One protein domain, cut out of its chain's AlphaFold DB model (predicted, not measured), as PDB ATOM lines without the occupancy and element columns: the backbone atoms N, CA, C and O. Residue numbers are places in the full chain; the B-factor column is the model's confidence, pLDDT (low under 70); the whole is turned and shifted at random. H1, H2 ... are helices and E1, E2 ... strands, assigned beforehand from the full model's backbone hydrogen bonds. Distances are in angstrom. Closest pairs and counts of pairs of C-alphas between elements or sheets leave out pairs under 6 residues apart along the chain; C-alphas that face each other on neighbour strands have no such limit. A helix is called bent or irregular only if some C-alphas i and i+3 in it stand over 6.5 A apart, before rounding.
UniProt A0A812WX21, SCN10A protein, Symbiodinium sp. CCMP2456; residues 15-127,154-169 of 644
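This is residues 15 to 127 and 154 to 169 of the 644 residues of the protein "SCN10A protein" of Symbiodinium sp. CCMP2456 (UniProt A0A812WX21). A strongly twisted four-stranded sheet forms the core, with the kinked helix H1 and the shorter H2 covering one face and H5 covering the other. H3 packs on H1, H4 follows edge strand E3 and touches H5, and the low-confidence H6 passes near edge strand E1. The printed part has 129 residues with six named helices and four named strands, in the order E1 H1 E2 H2 H3 E3 H4 E4 H5 H6; the sheet is mixed, in the order E1 E2 E4 E3, and the class is mixed, helices and strands. It is compact, with a radius of gyration of the C-alphas of 14.3 A, and rounded, spanning 38 by 35 by 27 A.

E1 is residues 24 to 27, beginning at C-alpha 24 (50.661, 13.142, 35.384). H1, residues 33 to 55, is 30.5 A long, with a kink of 71 degrees near residue 40; it is irregular, C-alphas 34 and 37 being 7.6 A apart. E2, residues 59 to 65, measures 20.3 A. H2 is residues 66 to 74, H3 76 to 82, E3 88 to 93, H4 94 to 97 and E4 104 to 109. H5, residues 112 to 125, measures 20.1 A, and H6, residues 155 to 167, measures 17.2 A, ending at C-alpha 167 (47.178, 7.477, 32.867).

E1 and E2 are parallel, with N 25 and O 59 at 2.7 A. E2 and E4 are antiparallel, with N 62 and O 108 at 2.7 A. E4 and E3 are antiparallel, with N 90 and O 107 at 2.9 A. Three layers result from H1 and H2 on one face, at heights over the sheet of 9.9 A and 9.1 A, and H5 on the opposite face, at 9.0 A. E1, H1, E2 is a strand-helix-strand unit, two parallel neighbour strands with a helix between, and its crossover is right-handed. E2, H2 H3, E3 is a split unit, with E4 between its strands, also right-handed. H1 touches H2 with residues 33 to 43 alone, closest at the C-alphas of Lys 36 and Leu 68, 6.6 A. H1 touches H3 with residues 44 to 51 alone, closest at the C-alphas of Ile 47 and Thr 78, 6.6 A. H4 touches H5, closest at the C-alphas of Ser 96 and Ala 122, 5.0 A. H6 only grazes the sheet, with residues 160 to 167. H3, H5 and H6 have every O i to N i+4 pair within hydrogen-bond range, H1 has 15 of 19 and H2 3 of 5, and H4 is too short for such a pair.

The C-alphas of Met 55 and Pro 127, the two farthest apart, are 39.2 A apart. Residues 128 to 153 are not printed, and C-alphas 127 and 154 are 19.7 A apart across the cut. Of the links printed whole, H4 to E4 is short and the others are tight. The mean pLDDT of the printed part is 83.3; residues 15 to 18, 127 and 154 to 169 are under 70.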
ATOM      1  N   MET A  15      48.274   6.325  48.626       37.56
ATOM      2  CA  MET A  15      49.608   6.186  48.032       37.56
ATOM      3  C   MET A  15      49.552   6.269  46.507       37.56
ATOM      4  O   MET A  15      48.741   5.607  45.860       37.56
ATOM      5  N   ILE A  16      50.449   7.072  45.942       47.69
ATOM      6  CA  ILE A  16      50.567   7.259  44.502       47.69
ATOM      7  C   ILE A  16      51.606   6.265  43.997       47.69
ATOM      8  O   ILE A  16      52.768   6.298  44.401       47.69
ATOM      9  N   SER A  17      51.166   5.340  43.145       51.59
ATOM     10  CA  SER A  17      52.048   4.410  42.451       51.59
ATOM     11  C   SER A  17      53.021   5.196  41.576       51.59
ATOM     12  O   SER A  17      52.585   6.049  40.810       51.59
ATOM     13  N   ARG A  18      54.316   4.891  41.744       68.06
ATOM     14  CA  ARG A  18      55.491   5.226  40.918       68.06
ATOM     15  C   ARG A  18      55.358   6.467  40.016       68.06
ATOM     16  O   ARG A  18      54.625   6.487  39.036       68.06
ATOM     17  N   LEU A  19      56.163   7.481  40.316       81.50
ATOM     18  CA  LEU A  19      56.285   8.692  39.512       81.50
ATOM     19  C   LEU A  19      57.271   8.478  38.353       81.50
ATOM     20  O   LEU A  19      58.434   8.164  38.596       81.50
ATOM     21  N   TYR A  20      56.816   8.672  37.112       85.31
ATOM     22  CA  TYR A  20      57.627   8.495  35.901       85.31
ATOM     23  C   TYR A  20      57.744   9.792  35.100       85.31
ATOM     24  O   TYR A  20      56.733  10.485  34.949       85.31
ATOM     25  N   PRO A  21      58.920  10.110  34.526       87.75
ATOM     26  CA  PRO A  21      59.070  11.261  33.639       87.75
ATOM     27  C   PRO A  21      58.009  11.284  32.531       87.75
ATOM     28  O   PRO A  21      57.757  10.270  31.890       87.75
ATOM     29  N   GLY A  22      57.360  12.433  32.327       86.25
ATOM     30  CA  GLY A  22      56.243  12.612  31.389       86.25
ATOM     31  C   GLY A  22      54.850  12.298  31.960       86.25
ATOM     32  O   GLY A  22      53.846  12.815  31.447       86.25
ATOM     33  N   GLY A  23      54.774  11.543  33.060       90.38
ATOM     34  CA  GLY A  23      53.523  11.176  33.727       90.38
ATOM     35  C   GLY A  23      52.767  12.369  34.321       90.38
ATOM     36  O   GLY A  23      53.300  13.476  34.422       90.38
ATOM     37  N   LEU A  24      51.508  12.148  34.715       91.94
ATOM     38  CA  LEU A  24      50.661  13.142  35.384       91.94
ATOM     39  C   LEU A  24      50.417  12.741  36.844       91.94
ATOM     40  O   LEU A  24      49.720  11.772  37.127       91.94
ATOM     41  N   PHE A  25      50.937  13.540  37.766       93.12
ATOM     42  CA  PHE A  25      50.596  13.517  39.176       93.12
ATOM     43  C   PHE A  25      49.407  14.442  39.436       93.12
ATOM     44  O   PHE A  25      49.525  15.667  39.371       93.12
ATOM     45  N   PHE A  26      48.255  13.852  39.739       92.38
ATOM     46  CA  PHE A  26      47.050  14.580  40.115       92.38
ATOM     47  C   PHE A  26      46.655  14.227  41.548       92.38
ATOM     48  O   PHE A  26      46.466  13.052  41.863       92.38
ATOM     49  N   ALA A  27      46.499  15.233  42.407       90.06
ATOM     50  CA  ALA A  27      46.171  15.017  43.811       90.06
ATOM     51  C   ALA A  27      45.090  15.979  44.327       90.06
ATOM     52  O   ALA A  27      45.085  17.176  44.042       90.06
ATOM     53  N   MET A  28      44.191  15.430  45.147       89.44
ATOM     54  CA  MET A  28      43.159  16.146  45.907       89.44
ATOM     55  C   MET A  28      43.391  15.887  47.399       89.44
ATOM     56  O   MET A  28      42.726  15.023  47.973       89.44
ATOM     57  N   PRO A  29      44.380  16.554  48.016       81.38
ATOM     58  CA  PRO A  29      44.816  16.204  49.363       81.38
ATOM     59  C   PRO A  29      43.760  16.513  50.432       81.38
ATOM     60  O   PRO A  29      43.735  15.837  51.452       81.38
ATOM     61  N   PHE A  30      42.851  17.461  50.176       85.50
ATOM     62  CA  PHE A  30      41.838  17.899  51.139       85.50
ATOM     63  C   PHE A  30      40.454  17.930  50.502       85.50
ATOM     64  O   PHE A  30      40.296  18.313  49.338       85.50
ATOM     65  N   ARG A  31      39.438  17.540  51.274       77.19
ATOM     66  CA  ARG A  31      38.037  17.518  50.824       77.19
ATOM     67  C   ARG A  31      37.208  18.618  51.476       77.19
ATOM     68  O   ARG A  31      36.160  18.979  50.939       77.19
ATOM     69  N   SER A  32      37.654  19.137  52.618       79.25
ATOM     70  CA  SER A  32      36.888  20.062  53.443       79.25
ATOM     71  C   SER A  32      37.760  21.147  54.071       79.25
ATOM     72  O   SER A  32      38.958  20.991  54.263       79.25
ATOM     73  N   ILE A  33      37.116  22.248  54.461       77.88
ATOM     74  CA  ILE A  33      37.720  23.331  55.257       77.88
ATOM     75  C   ILE A  33      38.187  22.813  56.625       77.88
ATOM     76  O   ILE A  33      39.140  23.339  57.195       77.88
ATOM     77  N   ARG A  34      37.532  21.762  57.142       83.94
ATOM     78  CA  ARG A  34      37.903  21.119  58.413       83.94
ATOM     79  C   ARG A  34      39.334  20.571  58.397       83.94
ATOM     80  O   ARG A  34      39.937  20.468  59.456       83.94
ATOM     81  N   ASP A  35      39.891  20.340  57.211       79.69
ATOM     82  CA  ASP A  35      41.220  19.763  57.017       79.69
ATOM     83  C   ASP A  35      42.333  20.837  57.060       79.69
ATOM     84  O   ASP A  35      43.502  20.543  56.825       79.69
ATOM     85  N   LYS A  36      42.009  22.107  57.355       83.12
ATOM     86  CA  LYS A  36      42.989  23.209  57.406       83.12
ATOM     87  C   LYS A  36      44.192  22.946  58.342       83.12
ATOM     88  O   LYS A  36      45.312  23.221  57.914       83.12
ATOM     89  N   PRO A  37      44.028  22.400  59.564       85.06
ATOM     90  CA  PRO A  37      45.173  22.098  60.432       85.06
ATOM     91  C   PRO A  37      46.079  20.996  59.864       85.06
ATOM     92  O   PRO A  37      47.292  21.009  60.065       85.06
ATOM     93  N   GLU A  38      45.501  20.034  59.143       82.31
ATOM     94  CA  GLU A  38      46.253  18.974  58.467       82.31
ATOM     95  C   GLU A  38      46.982  19.510  57.238       82.31
ATOM     96  O   GLU A  38      48.120  19.117  56.984       82.31
ATOM     97  N   LEU A  39      46.368  20.457  56.518       81.25
ATOM     98  CA  LEU A  39      47.021  21.169  55.428       81.25
ATOM     99  C   LEU A  39      48.310  21.812  55.911       81.25
ATOM    100  O   LEU A  39      49.341  21.545  55.309       81.25
ATOM    101  N   GLU A  40      48.284  22.592  56.991       83.88
ATOM    102  CA  GLU A  40      49.482  23.255  57.525       83.88
ATOM    103  C   GLU A  40      50.614  22.258  57.828       83.88
ATOM    104  O   GLU A  40      51.773  22.524  57.507       83.88
ATOM    105  N   LYS A  41      50.281  21.063  58.334       87.44
ATOM    106  CA  LYS A  41      51.251  19.979  58.564       87.44
ATOM    107  C   LYS A  41      51.766  19.353  57.260       87.44
ATOM    108  O   LYS A  41      52.950  19.040  57.150       87.44
ATOM    109  N   ALA A  42      50.898  19.174  56.265       88.19
ATOM    110  CA  ALA A  42      51.219  18.532  54.989       88.19
ATOM    111  C   ALA A  42      51.789  19.497  53.930       88.19
ATOM    112  O   ALA A  42      52.337  19.051  52.924       88.19
ATOM    113  N   MET A  43      51.701  20.811  54.139       88.38
ATOM    114  CA  MET A  43      52.107  21.852  53.188       88.38
ATOM    115  C   MET A  43      53.547  21.684  52.715       88.38
ATOM    116  O   MET A  43      53.809  21.665  51.511       88.38
ATOM    117  N   GLY A  44      54.476  21.501  53.656       88.88
ATOM    118  CA  GLY A  44      55.884  21.282  53.332       88.88
ATOM    119  C   GLY A  44      56.092  20.050  52.449       88.88
ATOM    120  O   GLY A  44      56.885  20.098  51.512       88.88
ATOM    121  N   PHE A  45      55.341  18.974  52.700       92.06
ATOM    122  CA  PHE A  45      55.381  17.760  51.889       92.06
ATOM    123  C   PHE A  45      54.807  17.985  50.487       92.06
ATOM    124  O   PHE A  45      55.451  17.611  49.511       92.06
ATOM    125  N   LEU A  46      53.644  18.635  50.364       93.12
ATOM    126  CA  LEU A  46      53.012  18.904  49.068       93.12
ATOM    127  C   LEU A  46      53.904  19.777  48.179       93.12
ATOM    128  O   LEU A  46      54.108  19.447  47.015       93.12
ATOM    129  N   ILE A  47      54.499  20.835  48.735       94.00
ATOM    130  CA  ILE A  47      55.427  21.711  48.005       94.00
ATOM    131  C   ILE A  47      56.673  20.933  47.572       94.00
ATOM    132  O   ILE A  47      57.066  20.995  46.408       94.00
ATOM    133  N   ASN A  48      57.268  20.147  48.475       94.00
ATOM    134  CA  ASN A  48      58.413  19.302  48.136       94.00
ATOM    135  C   ASN A  48      58.061  18.291  47.037       94.00
ATOM    136  O   ASN A  48      58.881  18.035  46.159       94.00
ATOM    137  N   MET A  49      56.838  17.756  47.042       93.88
ATOM    138  CA  MET A  49      56.355  16.855  46.002       93.88
ATOM    139  C   MET A  49      56.228  17.562  44.648       93.88
ATOM    140  O   MET A  49      56.554  16.968  43.626       93.88
ATOM    141  N   MET A  50      55.816  18.835  44.615       94.00
ATOM    142  CA  MET A  50      55.774  19.639  43.381       94.00
ATOM    143  C   MET A  50      57.162  19.869  42.808       94.00
ATOM    144  O   MET A  50      57.372  19.669  41.612       94.00
ATOM    145  N   VAL A  51      58.101  20.266  43.671       95.06
ATOM    146  CA  VAL A  51      59.505  20.456  43.296       95.06
ATOM    147  C   VAL A  51      60.065  19.147  42.751       95.06
ATOM    148  O   VAL A  51      60.621  19.130  41.657       95.06
ATOM    149  N   PHE A  52      59.837  18.040  43.462       94.62
ATOM    150  CA  PHE A  52      60.263  16.717  43.030       94.62
ATOM    151  C   PHE A  52      59.663  16.345  41.671       94.62
ATOM    152  O   PHE A  52      60.414  15.991  40.768       94.62
ATOM    153  N   CYS A  53      58.346  16.500  41.484       95.06
ATOM    154  CA  CYS A  53      57.677  16.228  40.210       95.06
ATOM    155  C   CYS A  53      58.296  17.035  39.063       95.06
ATOM    156  O   CYS A  53      58.631  16.456  38.032       95.06
ATOM    157  N   LYS A  54      58.536  18.339  39.252       93.81
ATOM    158  CA  LYS A  54      59.202  19.177  38.243       93.81
ATOM    159  C   LYS A  54      60.617  18.672  37.940       93.81
ATOM    160  O   LYS A  54      60.970  18.588  36.768       93.81
ATOM    161  N   MET A  55      61.398  18.293  38.957       94.50
ATOM    162  CA  MET A  55      62.762  17.772  38.777       94.50
ATOM    163  C   MET A  55      62.800  16.503  37.922       94.50
ATOM    164  O   MET A  55      63.668  16.371  37.065       94.50
ATOM    165  N   ILE A  56      61.852  15.583  38.116       94.31
ATOM    166  CA  ILE A  56      61.767  14.341  37.330       94.31
ATOM    167  C   ILE A  56      60.889  14.478  36.079       94.31
ATOM    168  O   ILE A  56      60.533  13.474  35.472       94.31
ATOM    169  N   SER A  57      60.530  15.701  35.677       93.94
ATOM    170  CA  SER A  57      59.658  15.971  34.522       93.94
ATOM    171  C   SER A  57      58.281  15.286  34.584       93.94
ATOM    172  O   SER A  57      57.675  14.992  33.555       93.94
ATOM    173  N   VAL A  58      57.758  15.038  35.784       95.31
ATOM    174  CA  VAL A  58      56.365  14.635  36.021       95.31
ATOM    175  C   VAL A  58      55.500  15.881  36.064       95.31
ATOM    176  O   VAL A  58      55.790  16.817  36.797       95.31
ATOM    177  N   ARG A  59      54.394  15.881  35.327       94.69
ATOM    178  CA  ARG A  59      53.395  16.953  35.311       94.69
ATOM    179  C   ARG A  59      52.591  16.913  36.606       94.69
ATOM    180  O   ARG A  59      51.987  15.892  36.895       94.69
ATOM    181  N   CYS A  60      52.572  17.986  37.391       95.25
ATOM    182  CA  CYS A  60      51.910  18.010  38.698       95.25
ATOM    183  C   CYS A  60      50.719  18.976  38.722       95.25
ATOM    184  O   CYS A  60      50.846  20.125  38.286       95.25
ATOM    185  N   ILE A  61      49.582  18.515  39.255       95.44
ATOM    186  CA  ILE A  61      48.365  19.304  39.481       95.44
ATOM    187  C   ILE A  61      47.746  18.930  40.831       95.44
ATOM    188  O   ILE A  61      47.350  17.789  41.070       95.44
ATOM    189  N   PHE A  62      47.588  19.930  41.685       94.38
ATOM    190  CA  PHE A  62      46.813  19.877  42.911       94.38
ATOM    191  C   PHE A  62      45.456  20.535  42.717       94.38
ATOM    192  O   PHE A  62      45.345  21.621  42.149       94.38
ATOM    193  N   GLN A  63      44.419  19.891  43.234       93.38
ATOM    194  CA  GLN A  63      43.091  20.469  43.354       93.38
ATOM    195  C   GLN A  63      42.805  20.748  44.833       93.38
ATOM    196  O   GLN A  63      42.759  19.831  45.653       93.38
ATOM    197  N   LEU A  64      42.596  22.024  45.159       93.44
ATOM    198  CA  LEU A  64      42.379  22.522  46.516       93.44
ATOM    199  C   LEU A  64      41.039  23.270  46.609       93.44
ATOM    200  O   LEU A  64      40.667  23.966  45.663       93.44
ATOM    201  N   PRO A  65      40.303  23.181  47.726       91.75
ATOM    202  CA  PRO A  65      39.237  24.132  48.035       91.75
ATOM    203  C   PRO A  65      39.763  25.574  48.035       91.75
ATOM    204  O   PRO A  65      40.886  25.820  48.478       91.75
ATOM    205  N   TYR A  66      38.960  26.537  47.576       92.56
ATOM    206  CA  TYR A  66      39.369  27.949  47.528       92.56
ATOM    207  C   TYR A  66      39.795  28.508  48.891       92.56
ATOM    208  O   TYR A  66      40.765  29.254  48.974       92.56
ATOM    209  N   ASP A  67      39.140  28.084  49.968       89.88
ATOM    210  CA  ASP A  67      39.466  28.545  51.323       89.88
ATOM    211  C   ASP A  67      40.838  28.041  51.800       89.88
ATOM    212  O   ASP A  67      41.505  28.691  52.600       89.88
ATOM    213  N   LEU A  68      41.281  26.892  51.282       91.06
ATOM    214  CA  LEU A  68      42.594  26.312  51.571       91.06
ATOM    215  C   LEU A  68      43.692  26.875  50.661       91.06
ATOM    216  O   LEU A  68      44.871  26.836  51.016       91.06
ATOM    217  N   TRP A  69      43.323  27.421  49.500       92.94
ATOM    218  CA  TRP A  69      44.268  28.017  48.562       92.94
ATOM    219  C   TRP A  69      45.017  29.205  49.171       92.94
ATOM    220  O   TRP A  69      46.215  29.343  48.940       92.94
ATOM    221  N   GLU A  70      44.349  30.055  49.949       91.38
ATOM    222  CA  GLU A  70      45.006  31.247  50.490       91.38
ATOM    223  C   GLU A  70      46.068  30.877  51.537       91.38
ATOM    224  O   GLU A  70      47.185  31.388  51.487       91.38
ATOM    225  N   THR A  71      45.783  29.886  52.388       92.12
ATOM    226  CA  THR A  71      46.787  29.276  53.274       92.12
ATOM    227  C   THR A  71      47.922  28.645  52.468       92.12
ATOM    228  O   THR A  71      49.091  28.878  52.770       92.12
ATOM    229  N   PHE A  72      47.597  27.928  51.385       93.12
ATOM    230  CA  PHE A  72      48.608  27.329  50.515       93.12
ATOM    231  C   PHE A  72      49.536  28.378  49.872       93.12
ATOM    232  O   PHE A  72      50.749  28.190  49.789       93.12
ATOM    233  N   ARG A  73      48.976  29.507  49.431       94.44
ATOM    234  CA  ARG A  73      49.695  30.608  48.780       94.44
ATOM    235  C   ARG A  73      50.580  31.395  49.747       94.44
ATOM    236  O   ARG A  73      51.655  31.844  49.358       94.44
ATOM    237  N   GLN A  74      50.114  31.608  50.975       94.31
ATOM    238  CA  GLN A  74      50.814  32.418  51.975       94.31
ATOM    239  C   GLN A  74      51.977  31.680  52.645       94.31
ATOM    240  O   GLN A  74      52.814  32.314  53.281       94.31
ATOM    241  N   HIS A  75      52.060  30.359  52.491       94.50
ATOM    242  CA  HIS A  75      53.159  29.589  53.051       94.50
ATOM    243  C   HIS A  75      54.514  30.033  52.454       94.50
ATOM    244  O   HIS A  75      54.651  30.034  51.225       94.50
ATOM    245  N   PRO A  76      55.539  30.341  53.277       94.81
ATOM    246  CA  PRO A  76      56.810  30.910  52.809       94.81
ATOM    247  C   PRO A  76      57.473  30.097  51.692       94.81
ATOM    248  O   PRO A  76      57.808  30.632  50.640       94.81
ATOM    249  N   ARG A  77      57.536  28.767  51.856       93.00
ATOM    250  CA  ARG A  77      58.091  27.878  50.822       93.00
ATOM    251  C   ARG A  77      57.340  27.926  49.498       93.00
ATOM    252  O   ARG A  77      57.960  27.724  48.464       93.00
ATOM    253  N   THR A  78      56.025  28.161  49.507       94.25
ATOM    254  CA  THR A  78      55.261  28.271  48.259       94.25
ATOM    255  C   THR A  78      55.738  29.488  47.485       94.25
ATOM    256  O   THR A  78      55.975  29.368  46.291       94.25
ATOM    257  N   GLN A  79      55.931  30.626  48.158       94.44
ATOM    258  CA  GLN A  79      56.407  31.865  47.537       94.44
ATOM    259  C   GLN A  79      57.827  31.716  46.979       94.44
ATOM    260  O   GLN A  79      58.084  32.157  45.866       94.44
ATOM    261  N   GLU A  80      58.713  31.025  47.701       95.06
ATOM    262  CA  GLU A  80      60.090  30.751  47.256       95.06
ATOM    263  C   GLU A  80      60.153  29.933  45.956       95.06
ATOM    264  O   GLU A  80      61.020  30.159  45.109       95.06
ATOM    265  N   VAL A  81      59.249  28.962  45.786       94.38
ATOM    266  CA  VAL A  81      59.273  28.060  44.622       94.38
ATOM    267  C   VAL A  81      58.306  28.465  43.511       94.38
ATOM    268  O   VAL A  81      58.402  27.917  42.415       94.38
ATOM    269  N   TRP A  82      57.374  29.388  43.765       94.75
ATOM    270  CA  TRP A  82      56.258  29.690  42.860       94.75
ATOM    271  C   TRP A  82      56.728  30.082  41.458       94.75
ATOM    272  O   TRP A  82      56.316  29.474  40.466       94.75
ATOM    273  N   ASP A  83      57.627  31.064  41.395       93.00
ATOM    274  CA  ASP A  83      58.140  31.604  40.138       93.00
ATOM    275  C   ASP A  83      59.078  30.603  39.451       93.00
ATOM    276  O   ASP A  83      58.973  30.372  38.247       93.00
ATOM    277  N   ASN A  84      59.917  29.915  40.234       93.44
ATOM    278  CA  ASN A  84      60.874  28.919  39.741       93.44
ATOM    279  C   ASN A  84      60.196  27.687  39.119       93.44
ATOM    280  O   ASN A  84      60.703  27.106  38.161       93.44
ATOM    281  N   LEU A  85      59.048  27.269  39.658       91.69
ATOM    282  CA  LEU A  85      58.285  26.131  39.141       91.69
ATOM    283  C   LEU A  85      57.326  26.517  38.005       91.69
ATOM    284  O   LEU A  85      56.690  25.630  37.429       91.69
ATOM    285  N   GLU A  86      57.240  27.807  37.659       94.56
ATOM    286  CA  GLU A  86      56.319  28.358  36.657       94.56
ATOM    287  C   GLU A  86      54.852  28.013  36.951       94.56
ATOM    288  O   GLU A  86      54.068  27.663  36.057       94.56
ATOM    289  N   MET A  87      54.496  28.092  38.230       93.31
ATOM    290  CA  MET A  87      53.206  27.665  38.749       93.31
ATOM    291  C   MET A  87      52.034  28.403  38.099       93.31
ATOM    292  O   MET A  87      51.999  29.630  38.015       93.31
ATOM    293  N   LEU A  88      51.023  27.641  37.682       95.94
ATOM    294  CA  LEU A  88      49.752  28.158  37.200       95.94
ATOM    295  C   LEU A  88      48.657  27.894  38.234       95.94
ATOM    296  O   LEU A  88      48.526  26.790  38.767       95.94
ATOM    297  N   LYS A  89      47.843  28.922  38.470       95.88
ATOM    298  CA  LYS A  89      46.636  28.869  39.289       95.88
ATOM    299  C   LYS A  89      45.428  29.132  38.401       95.88
ATOM    300  O   LYS A  89      45.371  30.167  37.744       95.88
ATOM    301  N   GLU A  90      44.430  28.261  38.463       96.75
ATOM    302  CA  GLU A  90      43.108  28.526  37.898       96.75
ATOM    303  C   GLU A  90      42.010  28.217  38.902       96.75
ATOM    304  O   GLU A  90      42.107  27.279  39.686       96.75
ATOM    305  N   THR A  91      40.949  29.021  38.884       95.12
ATOM    306  CA  THR A  91      39.777  28.798  39.738       95.12
ATOM    307  C   THR A  91      38.632  28.281  38.883       95.12
ATOM    308  O   THR A  91      38.286  28.883  37.869       95.12
ATOM    309  N   ILE A  92      38.052  27.158  39.291       92.88
ATOM    310  CA  ILE A  92      36.908  26.527  38.638       92.88
ATOM    311  C   ILE A  92      35.803  26.287  39.662       92.88
ATOM    312  O   ILE A  92      36.063  26.028  40.835       92.88
ATOM    313  N   THR A  93      34.549  26.353  39.228       89.94
ATOM    314  CA  THR A  93      33.421  25.954  40.077       89.94
ATOM    315  C   THR A  93      33.113  24.486  39.814       89.94
ATOM    316  O   THR A  93      33.043  24.067  38.658       89.94
ATOM    317  N   MET A  94      32.900  23.683  40.860       82.00
ATOM    318  CA  MET A  94      32.481  22.286  40.657       82.00
ATOM    319  C   MET A  94      31.056  22.185  40.101       82.00
ATOM    320  O   MET A  94      30.708  21.175  39.487       82.00
ATOM    321  N   ALA A  95      30.266  23.254  40.238       82.69
ATOM    322  CA  ALA A  95      28.970  23.395  39.587       82.69
ATOM    323  C   ALA A  95      29.084  23.254  38.064       82.69
ATOM    324  O   ALA A  95      28.283  22.531  37.481       82.69
ATOM    325  N   SER A  96      30.136  23.805  37.438       82.94
ATOM    326  CA  SER A  96      30.438  23.637  36.003       82.94
ATOM    327  C   SER A  96      30.527  22.178  35.552       82.94
ATOM    328  O   SER A  96      30.507  21.886  34.366       82.94
ATOM    329  N   PHE A  97      30.645  21.249  36.486       81.31
ATOM    330  CA  PHE A  97      30.823  19.841  36.217       81.31
ATOM    331  C   PHE A  97      29.741  18.966  36.881       81.31
ATOM    332  O   PHE A  97      29.928  17.762  37.062       81.31
ATOM    333  N   GLY A  98      28.606  19.559  37.266       78.62
ATOM    334  CA  GLY A  98      27.475  18.846  37.873       78.62
ATOM    335  C   GLY A  98      27.631  18.544  39.368       78.62
ATOM    336  O   GLY A  98      26.831  17.801  39.938       78.62
ATOM    337  N   GLY A  99      28.644  19.109  40.034       78.56
ATOM    338  CA  GLY A  99      28.748  19.056  41.489       78.56
ATOM    339  C   GLY A  99      27.588  19.812  42.144       78.56
ATOM    340  O   GLY A  99      27.285  20.933  41.755       78.56
ATOM    341  N   HIS A 100      26.955  19.216  43.161       71.25
ATOM    342  CA  HIS A 100      25.832  19.843  43.880       71.25
ATOM    343  C   HIS A 100      26.261  21.081  44.689       71.25
ATOM    344  O   HIS A 100      25.428  21.897  45.066       71.25
ATOM    345  N   GLY A 101      27.563  21.236  44.949       73.00
ATOM    346  CA  GLY A 101      28.121  22.410  45.608       73.00
ATOM    347  C   GLY A 101      28.706  23.405  44.611       73.00
ATOM    348  O   GLY A 101      29.586  23.055  43.824       73.00
ATOM    349  N   GLN A 102      28.325  24.678  44.736       79.00
ATOM    350  CA  GLN A 102      29.001  25.810  44.083       79.00
ATOM    351  C   GLN A 102      30.340  26.163  44.753       79.00
ATOM    352  O   GLN A 102      30.794  27.301  44.682       79.00
ATOM    353  N   LYS A 103      30.989  25.207  45.429       82.75
ATOM    354  CA  LYS A 103      32.252  25.478  46.112       82.75
ATOM    355  C   LYS A 103      33.333  25.740  45.055       82.75
ATOM    356  O   LYS A 103      33.570  24.858  44.217       82.75
ATOM    357  N   PRO A 104      33.953  26.932  45.047       90.12
ATOM    358  CA  PRO A 104      35.063  27.201  44.155       90.12
ATOM    359  C   PRO A 104      36.238  26.294  44.533       90.12
ATOM    360  O   PRO A 104      36.585  26.136  45.705       90.12
ATOM    361  N   MET A 105      36.834  25.683  43.519       92.19
ATOM    362  CA  MET A 105      38.043  24.879  43.623       92.19
ATOM    363  C   MET A 105      39.155  25.581  42.860       92.19
ATOM    364  O   MET A 105      38.934  26.183  41.809       92.19
ATOM    365  N   VAL A 106      40.366  25.484  43.381       95.19
ATOM    366  CA  VAL A 106      41.568  26.027  42.769       95.19
ATOM    367  C   VAL A 106      42.410  24.863  42.272       95.19
ATOM    368  O   VAL A 106      42.748  23.955  43.030       95.19
ATOM    369  N   LEU A 107      42.722  24.883  40.980       95.75
ATOM    370  CA  LEU A 107      43.718  24.021  40.365       95.75
ATOM    371  C   LEU A 107      45.060  24.744  40.389       95.75
ATOM    372  O   LEU A 107      45.164  25.883  39.929       95.75
ATOM    373  N   VAL A 108      46.071  24.079  40.929       96.12
ATOM    374  CA  VAL A 108      47.414  24.619  41.133       96.12
ATOM    375  C   VAL A 108      48.414  23.599  40.628       96.12
ATOM    376  O   VAL A 108      48.431  22.469  41.096       96.12
ATOM    377  N   GLY A 109      49.261  23.966  39.682       95.44
ATOM    378  CA  GLY A 109      50.221  23.026  39.113       95.44
ATOM    379  C   GLY A 109      51.139  23.697  38.113       95.44
ATOM    380  O   GLY A 109      50.910  24.840  37.730       95.44
ATOM    381  N   HIS A 110      52.165  22.986  37.662       94.38
ATOM    382  CA  HIS A 110      53.053  23.489  36.608       94.38
ATOM    383  C   HIS A 110      52.640  23.000  35.205       94.38
ATOM    384  O   HIS A 110      53.204  23.439  34.203       94.38
ATOM    385  N   ASP A 111      51.638  22.116  35.090       94.50
ATOM    386  CA  ASP A 111      51.064  21.718  33.796       94.50
ATOM    387  C   ASP A 111      50.039  22.752  33.304       94.50
ATOM    388  O   ASP A 111      48.834  22.675  33.569       94.50
ATOM    389  N   ARG A 112      50.534  23.738  32.549       94.25
ATOM    390  CA  ARG A 112      49.707  24.805  31.971       94.25
ATOM    391  C   ARG A 112      48.633  24.279  31.021       94.25
ATOM    392  O   ARG A 112      47.556  24.870  30.947       94.25
ATOM    393  N   PHE A 113      48.921  23.212  30.279       92.31
ATOM    394  CA  PHE A 113      48.013  22.689  29.264       92.31
ATOM    395  C   PHE A 113      46.775  22.081  29.919       92.31
ATOM    396  O   PHE A 113      45.658  22.519  29.644       92.31
ATOM    397  N   VAL A 114      46.966  21.137  30.844       90.31
ATOM    398  CA  VAL A 114      45.847  20.448  31.500       90.31
ATOM    399  C   VAL A 114      45.002  21.430  32.310       90.31
ATOM    400  O   VAL A 114      43.776  21.398  32.217       90.31
ATOM    401  N   ILE A 115      45.634  22.353  33.039       93.81
ATOM    402  CA  ILE A 115      44.922  23.367  33.825       93.81
ATOM    403  C   ILE A 115      44.062  24.275  32.924       93.81
ATOM    404  O   ILE A 115      42.878  24.481  33.205       93.81
ATOM    405  N   ARG A 116      44.601  24.769  31.798       93.88
ATOM    406  CA  ARG A 116      43.834  25.588  30.840       93.88
ATOM    407  C   ARG A 116      42.716  24.798  30.162       93.88
ATOM    408  O   ARG A 116      41.620  25.331  30.000       93.88
ATOM    409  N   CYS A 117      42.952  23.535  29.807       92.12
ATOM    410  CA  CYS A 117      41.916  22.655  29.266       92.12
ATOM    411  C   CYS A 117      40.774  22.447  30.267       92.12
ATOM    412  O   CYS A 117      39.607  22.548  29.894       92.12
ATOM    413  N   MET A 118      41.095  22.213  31.540       90.44
ATOM    414  CA  MET A 118      40.109  22.071  32.613       90.44
ATOM    415  C   MET A 118      39.277  23.343  32.792       90.44
ATOM    416  O   MET A 118      38.049  23.268  32.853       90.44
ATOM    417  N   ARG A 119      39.919  24.518  32.789       92.75
ATOM    418  CA  ARG A 119      39.224  25.812  32.807       92.75
ATOM    419  C   ARG A 119      38.309  25.985  31.596       92.75
ATOM    420  O   ARG A 119      37.158  26.380  31.757       92.75
ATOM    421  N   TYR A 120      38.803  25.687  30.395       91.31
ATOM    422  CA  TYR A 120      38.021  25.790  29.165       91.31
ATOM    423  C   TYR A 120      36.786  24.884  29.212       91.31
ATOM    424  O   TYR A 120      35.681  25.338  28.928       91.31
ATOM    425  N   MET A 121      36.940  23.626  29.639       88.56
ATOM    426  CA  MET A 121      35.812  22.704  29.810       88.56
ATOM    427  C   MET A 121      34.799  23.226  30.832       88.56
ATOM    428  O   MET A 121      33.603  23.224  30.550       88.56
ATOM    429  N   ALA A 122      35.265  23.729  31.979       88.00
ATOM    430  CA  ALA A 122      34.391  24.317  32.991       88.00
ATOM    431  C   ALA A 122      33.582  25.502  32.429       88.00
ATOM    432  O   ALA A 122      32.375  25.602  32.656       88.00
ATOM    433  N   ALA A 123      34.227  26.369  31.642       86.25
ATOM    434  CA  ALA A 123      33.585  27.513  31.001       86.25
ATOM    435  C   ALA A 123      32.551  27.098  29.941       86.25
ATOM    436  O   ALA A 123      31.509  27.732  29.835       86.25
ATOM    437  N   GLN A 124      32.797  26.024  29.185       86.94
ATOM    438  CA  GLN A 124      31.862  25.522  28.165       86.94
ATOM    439  C   GLN A 124      30.628  24.830  28.757       86.94
ATOM    440  O   GLN A 124      29.564  24.801  28.135       86.94
ATOM    441  N   MET A 125      30.762  24.259  29.951       80.75
ATOM    442  CA  MET A 125      29.666  23.559  30.619       80.75
ATOM    443  C   MET A 125      28.765  24.500  31.429       80.75
ATOM    444  O   MET A 125      27.589  24.197  31.619       80.75
ATOM    445  N   LEU A 126      29.273  25.665  31.848       74.88
ATOM    446  CA  LEU A 126      28.526  26.636  32.655       74.88
ATOM    447  C   LEU A 126      27.224  27.143  31.981       74.88
ATOM    448  O   LEU A 126      26.190  27.119  32.642       74.88
ATOM    449  N   PRO A 127      27.194  27.518  30.681       65.62
ATOM    450  CA  PRO A 127      25.970  27.990  30.025       65.62
ATOM    451  C   PRO A 127      24.936  26.878  29.809       65.62
ATOM    452  O   PRO A 127      23.738  27.138  29.741       65.62
ATOM    453  N   ASN A 154      28.654  11.638  39.444       55.25
ATOM    454  CA  ASN A 154      29.970  11.021  39.234       55.25
ATOM    455  C   ASN A 154      30.995  11.854  38.454       55.25
ATOM    456  O   ASN A 154      31.778  11.306  37.682       55.25
ATOM    457  N   LEU A 155      31.085  13.158  38.713       46.97
ATOM    458  CA  LEU A 155      32.217  13.962  38.241       46.97
ATOM    459  C   LEU A 155      33.561  13.443  38.761       46.97
ATOM    460  O   LEU A 155      34.530  13.402  38.014       46.97
ATOM    461  N   GLY A 156      33.603  12.986  40.015       49.25
ATOM    462  CA  GLY A 156      34.765  12.281  40.544       49.25
ATOM    463  C   GLY A 156      35.138  11.100  39.650       49.25
ATOM    464  O   GLY A 156      36.303  10.954  39.331       49.25
ATOM    465  N   ARG A 157      34.167  10.328  39.134       53.06
ATOM    466  CA  ARG A 157      34.451   9.267  38.153       53.06
ATOM    467  C   ARG A 157      34.787   9.808  36.774       53.06
ATOM    468  O   ARG A 157      35.558   9.157  36.105       53.06
ATOM    469  N   LEU A 158      34.250  10.940  36.321       51.75
ATOM    470  CA  LEU A 158      34.611  11.519  35.022       51.75
ATOM    471  C   LEU A 158      36.046  12.047  35.036       51.75
ATOM    472  O   LEU A 158      36.803  11.714  34.139       51.75
ATOM    473  N   LEU A 159      36.434  12.813  36.055       50.94
ATOM    474  CA  LEU A 159      37.807  13.277  36.230       50.94
ATOM    475  C   LEU A 159      38.731  12.105  36.507       50.94
ATOM    476  O   LEU A 159      39.751  12.001  35.850       50.94
ATOM    477  N   ASN A 160      38.339  11.160  37.361       48.41
ATOM    478  CA  ASN A 160      39.116   9.944  37.574       48.41
ATOM    479  C   ASN A 160      39.174   9.083  36.302       48.41
ATOM    480  O   ASN A 160      40.183   8.453  36.079       48.41
ATOM    481  N   ARG A 161      38.180   9.111  35.405       51.72
ATOM    482  CA  ARG A 161      38.191   8.390  34.116       51.72
ATOM    483  C   ARG A 161      38.953   9.139  33.027       51.72
ATOM    484  O   ARG A 161      39.560   8.501  32.187       51.72
ATOM    485  N   ILE A 162      38.963  10.469  33.037       51.62
ATOM    486  CA  ILE A 162      39.813  11.302  32.176       51.62
ATOM    487  C   ILE A 162      41.266  11.158  32.627       51.62
ATOM    488  O   ILE A 162      42.116  10.880  31.794       51.62
ATOM    489  N   CYS A 163      41.536  11.239  33.930       48.72
ATOM    490  CA  CYS A 163      42.823  10.909  34.528       48.72
ATOM    491  C   CYS A 163      43.188   9.452  34.241       48.72
ATOM    492  O   CYS A 163      44.272   9.232  33.748       48.72
ATOM    493  N   GLN A 164      42.306   8.466  34.423       46.78
ATOM    494  CA  GLN A 164      42.570   7.061  34.074       46.78
ATOM    495  C   GLN A 164      42.794   6.878  32.579       46.78
ATOM    496  O   GLN A 164      43.622   6.070  32.219       46.78
ATOM    497  N   ASN A 165      42.119   7.612  31.696       48.50
ATOM    498  CA  ASN A 165      42.364   7.531  30.255       48.50
ATOM    499  C   ASN A 165      43.676   8.222  29.862       48.50
ATOM    500  O   ASN A 165      44.312   7.797  28.905       48.50
ATOM    501  N   LEU A 166      44.080   9.268  30.586       44.31
ATOM    502  CA  LEU A 166      45.378   9.928  30.441       44.31
ATOM    503  C   LEU A 166      46.514   9.106  31.081       44.31
ATOM    504  O   LEU A 166      47.626   9.149  30.582       44.31
ATOM    505  N   MET A 167      46.234   8.343  32.142       43.00
ATOM    506  CA  MET A 167      47.178   7.477  32.867       43.00
ATOM    507  C   MET A 167      47.283   6.079  32.237       43.00
ATOM    508  O   MET A 167      48.363   5.515  32.200       43.00
ATOM    509  N   ALA A 168      46.202   5.531  31.672       42.59
ATOM    510  CA  ALA A 168      46.192   4.272  30.910       42.59
ATOM    511  C   ALA A 168      46.851   4.416  29.531       42.59
ATOM    512  O   ALA A 168      47.077   3.426  28.841       42.59
ATOM    513  N   GLN A 169      47.154   5.649  29.124       43.28
ATOM    514  CA  GLN A 169      48.070   5.916  28.022       43.28
ATOM    515  C   GLN A 169      49.543   5.742  28.437       43.28
ATOM    516  O   GLN A 169      50.376   5.707  27.540       43.28
TER     517      GLN A 169